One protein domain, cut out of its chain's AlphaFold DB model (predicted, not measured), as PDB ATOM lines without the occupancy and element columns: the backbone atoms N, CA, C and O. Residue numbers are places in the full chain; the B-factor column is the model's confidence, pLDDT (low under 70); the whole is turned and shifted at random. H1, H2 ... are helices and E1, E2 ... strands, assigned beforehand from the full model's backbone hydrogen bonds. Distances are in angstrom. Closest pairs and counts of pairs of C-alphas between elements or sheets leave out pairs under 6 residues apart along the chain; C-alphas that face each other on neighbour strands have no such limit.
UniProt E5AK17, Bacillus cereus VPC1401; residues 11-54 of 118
ATOM      1  N   ALA A  11     243.461 216.277 185.573       95.56
ATOM      2  CA  ALA A  11     244.155 217.550 185.721       95.56
ATOM      3  C   ALA A  11     243.799 218.204 187.058       95.56
ATOM      4  O   ALA A  11     242.629 218.297 187.433       95.56
ATOM      5  N   VAL A  12     244.820 218.714 187.737       95.25
ATOM      6  CA  VAL A  12     244.662 219.642 188.856       95.25
ATOM      7  C   VAL A  12     244.852 221.052 188.310       95.25
ATOM      8  O   VAL A  12     245.903 221.360 187.739       95.25
ATOM      9  N   VAL A  13     243.846 221.907 188.468       95.62
ATOM     10  CA  VAL A  13     243.855 223.304 188.002       95.62
ATOM     11  C   VAL A  13     243.705 224.250 189.179       95.62
ATOM     12  O   VAL A  13     243.045 223.903 190.150       95.62
ATOM     13  N   GLY A  14     244.279 225.451 189.103       94.12
ATOM     14  CA  GLY A  14     244.242 226.395 190.229       94.12
ATOM     15  C   GLY A  14     242.829 226.796 190.679       94.12
ATOM     16  O   GLY A  14     242.623 227.065 191.855       94.12
ATOM     17  N   ASP A  15     241.875 226.815 189.748       95.00
ATOM     18  CA  ASP A  15     240.452 227.075 189.997       95.00
ATOM     19  C   ASP A  15     239.630 226.568 188.803       95.00
ATOM     20  O   ASP A  15     239.794 227.064 187.685       95.00
ATOM     21  N   VAL A  16     238.755 225.589 189.032       94.62
ATOM     22  CA  VAL A  16     237.861 225.007 188.016       94.62
ATOM     23  C   VAL A  16     236.827 225.995 187.470       94.62
ATOM     24  O   VAL A  16     236.341 225.804 186.360       94.62
ATOM     25  N   ASN A  17     236.493 227.055 188.209       94.94
ATOM     26  CA  ASN A  17     235.489 228.037 187.788       94.94
ATOM     27  C   ASN A  17     236.081 229.146 186.910       94.94
ATOM     28  O   ASN A  17     235.349 229.921 186.293       94.94
ATOM     29  N   ARG A  18     237.413 229.236 186.828       93.88
ATOM     30  CA  ARG A  18     238.114 230.246 186.038       93.88
ATOM     31  C   ARG A  18     238.640 229.621 184.753       93.88
ATOM     32  O   ARG A  18     239.658 228.943 184.760       93.88
ATOM     33  N   ASN A  19     238.021 229.932 183.617       88.69
ATOM     34  CA  ASN A  19     238.398 229.329 182.330       88.69
ATOM     35  C   ASN A  19     239.882 229.554 181.944       88.69
ATOM     36  O   ASN A  19     240.521 228.696 181.348       88.69
ATOM     37  N   GLY A  20     240.463 230.696 182.332       92.75
ATOM     38  CA  GLY A  20     241.893 230.998 182.154       92.75
ATOM     39  C   GLY A  20     242.823 230.403 183.223       92.75
ATOM     40  O   GLY A  20     243.993 230.793 183.301       92.75
ATOM     41  N   SER A  21     242.317 229.523 184.090       94.19
ATOM     42  CA  SER A  21     243.101 228.896 185.152       94.19
ATOM     43  C   SER A  21     244.202 228.021 184.578       94.19
ATOM     44  O   SER A  21     244.074 227.467 183.487       94.19
ATOM     45  N   ILE A  22     245.311 227.940 185.302       94.81
ATOM     46  CA  ILE A  22     246.483 227.179 184.893       94.81
ATOM     47  C   ILE A  22     246.367 225.730 185.372       94.81
ATOM     48  O   ILE A  22     245.929 225.464 186.494       94.81
ATOM     49  N   VAL A  23     246.793 224.800 184.525       95.12
ATOM     50  CA  VAL A  23     247.012 223.400 184.882       95.12
ATOM     51  C   VAL A  23     248.289 223.308 185.709       95.12
ATOM     52  O   VAL A  23     249.391 223.528 185.201       95.12
ATOM     53  N   LEU A  24     248.123 222.979 186.989       94.19
ATOM     54  CA  LEU A  24     249.205 222.810 187.958       94.19
ATOM     55  C   LEU A  24     249.873 221.440 187.788       94.19
ATOM     56  O   LEU A  24     251.096 221.332 187.771       94.19
ATOM     57  N   ALA A  25     249.063 220.395 187.603       93.69
ATOM     58  CA  ALA A  25     249.527 219.031 187.388       93.69
ATOM     59  C   ALA A  25     248.578 218.262 186.463       93.69
ATOM     60  O   ALA A  25     247.375 218.512 186.432       93.69
ATOM     61  N   ALA A  26     249.128 217.298 185.726       94.88
ATOM     62  CA  ALA A  26     248.369 216.404 184.858       94.88
ATOM     63  C   ALA A  26     248.961 214.991 184.898       94.88
ATOM     64  O   ALA A  26     250.186 214.812 184.853       94.88
ATOM     65  N   THR A  27     248.083 213.995 184.947       95.38
ATOM     66  CA  THR A  27     248.430 212.567 184.889       95.38
ATOM     67  C   THR A  27     249.031 212.181 183.529       95.38
ATOM     68  O   THR A  27     248.643 212.779 182.517       95.38
ATOM     69  N   PRO A  28     249.906 211.160 183.450       95.19
ATOM     70  CA  PRO A  28     250.470 210.669 182.187       95.19
ATOM     71  C   PRO A  28     249.456 210.449 181.044       95.19
ATOM     72  O   PRO A  28     249.661 211.045 179.986       95.19
ATOM     73  N   PRO A  29     248.330 209.724 181.218       94.94
ATOM     74  CA  PRO A  29     247.363 209.492 180.132       94.94
ATOM     75  C   PRO A  29     246.607 210.750 179.677       94.94
ATOM     76  O   PRO A  29     245.989 210.753 178.614       94.94
ATOM     77  N   LEU A  30     246.621 211.831 180.463       94.56
ATOM     78  CA  LEU A  30     246.097 213.123 180.015       94.56
ATOM     79  C   LEU A  30     247.148 213.885 179.198       94.56
ATOM     80  O   LEU A  30     246.820 214.499 178.185       94.56
ATOM     81  N   LYS A  31     248.425 213.797 179.590       93.06
ATOM     82  CA  LYS A  31     249.542 214.397 178.843       93.06
ATOM     83  C   LYS A  31     249.690 213.806 177.442       93.06
ATOM     84  O   LYS A  31     250.014 214.543 176.515       93.06
ATOM     85  N   THR A  32     249.394 212.517 177.255       92.56
ATOM     86  CA  THR A  32     249.402 211.878 175.923       92.56
ATOM     87  C   THR A  32     248.359 212.463 174.969       92.56
ATOM     88  O   THR A  32     248.494 212.309 173.762       92.56
ATOM     89  N   LEU A  33     247.340 213.164 175.482       91.12
ATOM     90  CA  LEU A  33     246.367 213.905 174.672       91.12
ATOM     91  C   LEU A  33     246.846 215.316 174.288       91.12
ATOM     92  O   LEU A  33     246.068 216.094 173.747       91.12
ATOM     93  N   GLY A  34     248.102 215.667 174.579       86.94
ATOM     94  CA  GLY A  34     248.695 216.962 174.235       86.94
ATOM     95  C   GLY A  34     248.574 218.037 175.320       86.94
ATOM     96  O   GLY A  34     249.066 219.146 175.119       86.94
ATOM     97  N   VAL A  35     247.983 217.725 176.481       88.06
ATOM     98  CA  VAL A  35     247.899 218.662 177.615       88.06
ATOM     99  C   VAL A  35     249.279 218.809 178.265       88.06
ATOM    100  O   VAL A  35     249.800 217.879 178.884       88.06
ATOM    101  N   LYS A  36     249.884 219.991 178.126       80.94
ATOM    102  CA  LYS A  36     251.212 220.309 178.675       80.94
ATOM    103  C   LYS A  36     251.119 220.883 180.093       80.94
ATOM    104  O   LYS A  36     250.069 221.353 180.528       80.94
ATOM    105  N   LYS A  37     252.250 220.890 180.811       71.12
ATOM    106  CA  LYS A  37     252.400 221.735 182.010       71.12
ATOM    107  C   LYS A  37     252.160 223.198 181.608       71.12
ATOM    108  O   LYS A  37     252.554 223.586 180.512       71.12
ATOM    109  N   MET A  38     251.528 223.982 182.484       81.38
ATOM    110  CA  MET A  38     251.144 225.385 182.242       81.38
ATOM    111  C   MET A  38     250.076 225.617 181.161       81.38
ATOM    112  O   MET A  38     249.775 226.773 180.861       81.38
ATOM    113  N   ALA A  39     249.469 224.556 180.618       91.81
ATOM    114  CA  ALA A  39     248.271 224.695 179.798       91.81
ATOM    115  C   ALA A  39     247.155 225.398 180.587       91.81
ATOM    116  O   ALA A  39     247.151 225.416 181.823       91.81
ATOM    117  N   ARG A  40     246.198 225.984 179.881       94.75
ATOM    118  CA  ARG A  40     245.010 226.598 180.469       94.75
ATOM    119  C   ARG A  40     243.867 225.599 180.533       94.75
ATOM    120  O   ARG A  40     243.793 224.671 179.734       94.75
ATOM    121  N   LEU A  41     242.945 225.815 181.468       94.19
ATOM    122  CA  LEU A  41     241.750 224.988 181.615       94.19
ATOM    123  C   LEU A  41     240.966 224.881 180.293       94.19
ATOM    124  O   LEU A  41     240.553 223.785 179.925       94.19
ATOM    125  N   TYR A  42     240.848 225.974 179.533       92.75
ATOM    126  CA  TYR A  42     240.190 225.957 178.221       92.75
ATOM    127  C   TYR A  42     240.909 225.115 177.149       92.75
ATOM    128  O   TYR A  42     240.294 224.781 176.141       92.75
ATOM    129  N   GLU A  43     242.193 224.787 177.328       92.44
ATOM    130  CA  GLU A  43     242.964 223.951 176.392       92.44
ATOM    131  C   GLU A  43     242.769 222.453 176.659       92.44
ATOM    132  O   GLU A  43     243.167 221.619 175.845       92.44
ATOM    133  N   ILE A  44     242.156 222.086 177.791       93.06
ATOM    134  CA  ILE A  44     241.836 220.691 178.095       93.06
ATOM    135  C   ILE A  44     240.644 220.252 177.227       93.06
ATOM    136  O   ILE A  44     239.596 220.907 177.251       93.06
ATOM    137  N   PRO A  45     240.745 219.115 176.506       91.62
ATOM    138  CA  PRO A  45     239.626 218.575 175.743       91.62
ATOM    139  C   PRO A  45     238.390 218.361 176.621       91.62
ATOM    140  O   PRO A  45     238.460 217.705 177.659       91.62
ATOM    141  N   GLN A  46     237.237 218.862 176.180       89.12
ATOM    142  CA  GLN A  46     235.966 218.678 176.882       89.12
ATOM    143  C   GLN A  46     235.448 217.253 176.656       89.12
ATOM    144  O   GLN A  46     234.689 216.982 175.725       89.12
ATOM    145  N   ARG A  47     235.906 216.313 177.489       92.56
ATOM    146  CA  ARG A  47     235.515 214.900 177.436       92.56
ATOM    147  C   ARG A  47     235.054 214.417 178.804       92.56
ATOM    148  O   ARG A  47     235.648 214.756 179.821       92.56
ATOM    149  N   LYS A  48     234.034 213.555 178.817       91.12
ATOM    150  CA  LYS A  48     233.460 212.993 180.054       91.12
ATOM    151  C   LYS A  48     234.427 212.091 180.831       91.12
ATOM    152  O   LYS A  48     234.211 211.861 182.012       91.12
ATOM    153  N   ASP A  49     235.465 211.572 180.175       94.56
ATOM    154  CA  ASP A  49     236.481 210.706 180.781       94.56
ATOM    155  C   ASP A  49     237.691 211.471 181.348       94.56
ATOM    156  O   ASP A  49     238.654 210.836 181.773       94.56
ATOM    157  N   ILE A  50     237.664 212.810 181.334       95.44
ATOM    158  CA  ILE A  50     238.705 213.661 181.918       95.44
ATOM    159  C   ILE A  50     238.176 214.280 183.209       95.44
ATOM    160  O   ILE A  50     237.148 214.953 183.224       95.44
ATOM    161  N   LEU A  51     238.916 214.078 184.293       95.75
ATOM    162  CA  LEU A  51     238.631 214.675 185.588       95.75
ATOM    163  C   LEU A  51     239.422 215.973 185.736       95.75
ATOM    164  O   LEU A  51     240.643 215.983 185.601       95.75
ATOM    165  N   VAL A  52     238.732 217.064 186.049       95.25
ATOM    166  CA  VAL A  52     239.358 218.350 186.360       95.25
ATOM    167  C   VAL A  52     238.981 218.719 187.785       95.25
ATOM    168  O   VAL A  52     237.800 218.787 188.118       95.25
ATOM    169  N   VAL A  53     239.982 218.921 188.639       95.69
ATOM    170  CA  VAL A  53     239.784 219.160 190.073       95.69
ATOM    171  C   VAL A  53     240.605 220.352 190.562       95.69
ATOM    172  O   VAL A  53     241.658 220.667 190.005       95.69
ATOM    173  N   ASN A  54     240.135 220.993 191.632       96.00
ATOM    174  CA  ASN A  54     240.919 221.979 192.378       96.00
ATOM    175  C   ASN A  54     242.024 221.290 193.202       96.00
ATOM    176  O   ASN A  54     241.855 220.131 193.601       96.00
TER     177      ASN A  54
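What this domain is: This is residues 11 to 54 of the 118 residues of a protein of Bacillus cereus VPC1401 (UniProt E5AK17). With little regular structure, this is a small sheet of three short strands, E2, E1 and E3, with the long loop of residues 32 to 49 over one face and the one-turn helix H1 near one end of the strands. The printed part has 44 residues, 15 of them in named elements, in the order E1, E2, H1, E3; the class is mixed. The sheet, E2 E1 E3, is mixed; the whole is compact, radius of gyration of the C-alphas 9.1 A, spans 23 by 21 by 15 A.

Where its parts are: E1, residues 11 to 13, starts at C-alpha 11 (244.155, 217.550, 185.721) and is 6.2 A long. E2 is residues 23 to 26, 7.1 A; H1, residues 28 to 31, 5.1 A; E3, residues 50 to 53, 9.9 A, ending at C-alpha 53 (239.784, 219.160, 190.073).

How they stand to each other: E2 and E1 form an antiparallel hairpin at 166 degrees, with N 24 and O 12 2.8 A apart, within hydrogen-bond range. E1 and E3 are parallel at 32 degrees, with N 11 and O 51 2.8 A apart, also within range. H1 only grazes the sheet; it is too short for an O i to N i+4 pair, and its one O i to N i+3 pair is within range.

The domain as a whole: The C-alphas of Asn 17 and Thr 32, the two farthest apart, are 24.4 A apart. The printed part has no cut; the link H1 to E3 is long, 18 residues. No printed residue is under 70 in pLDDT.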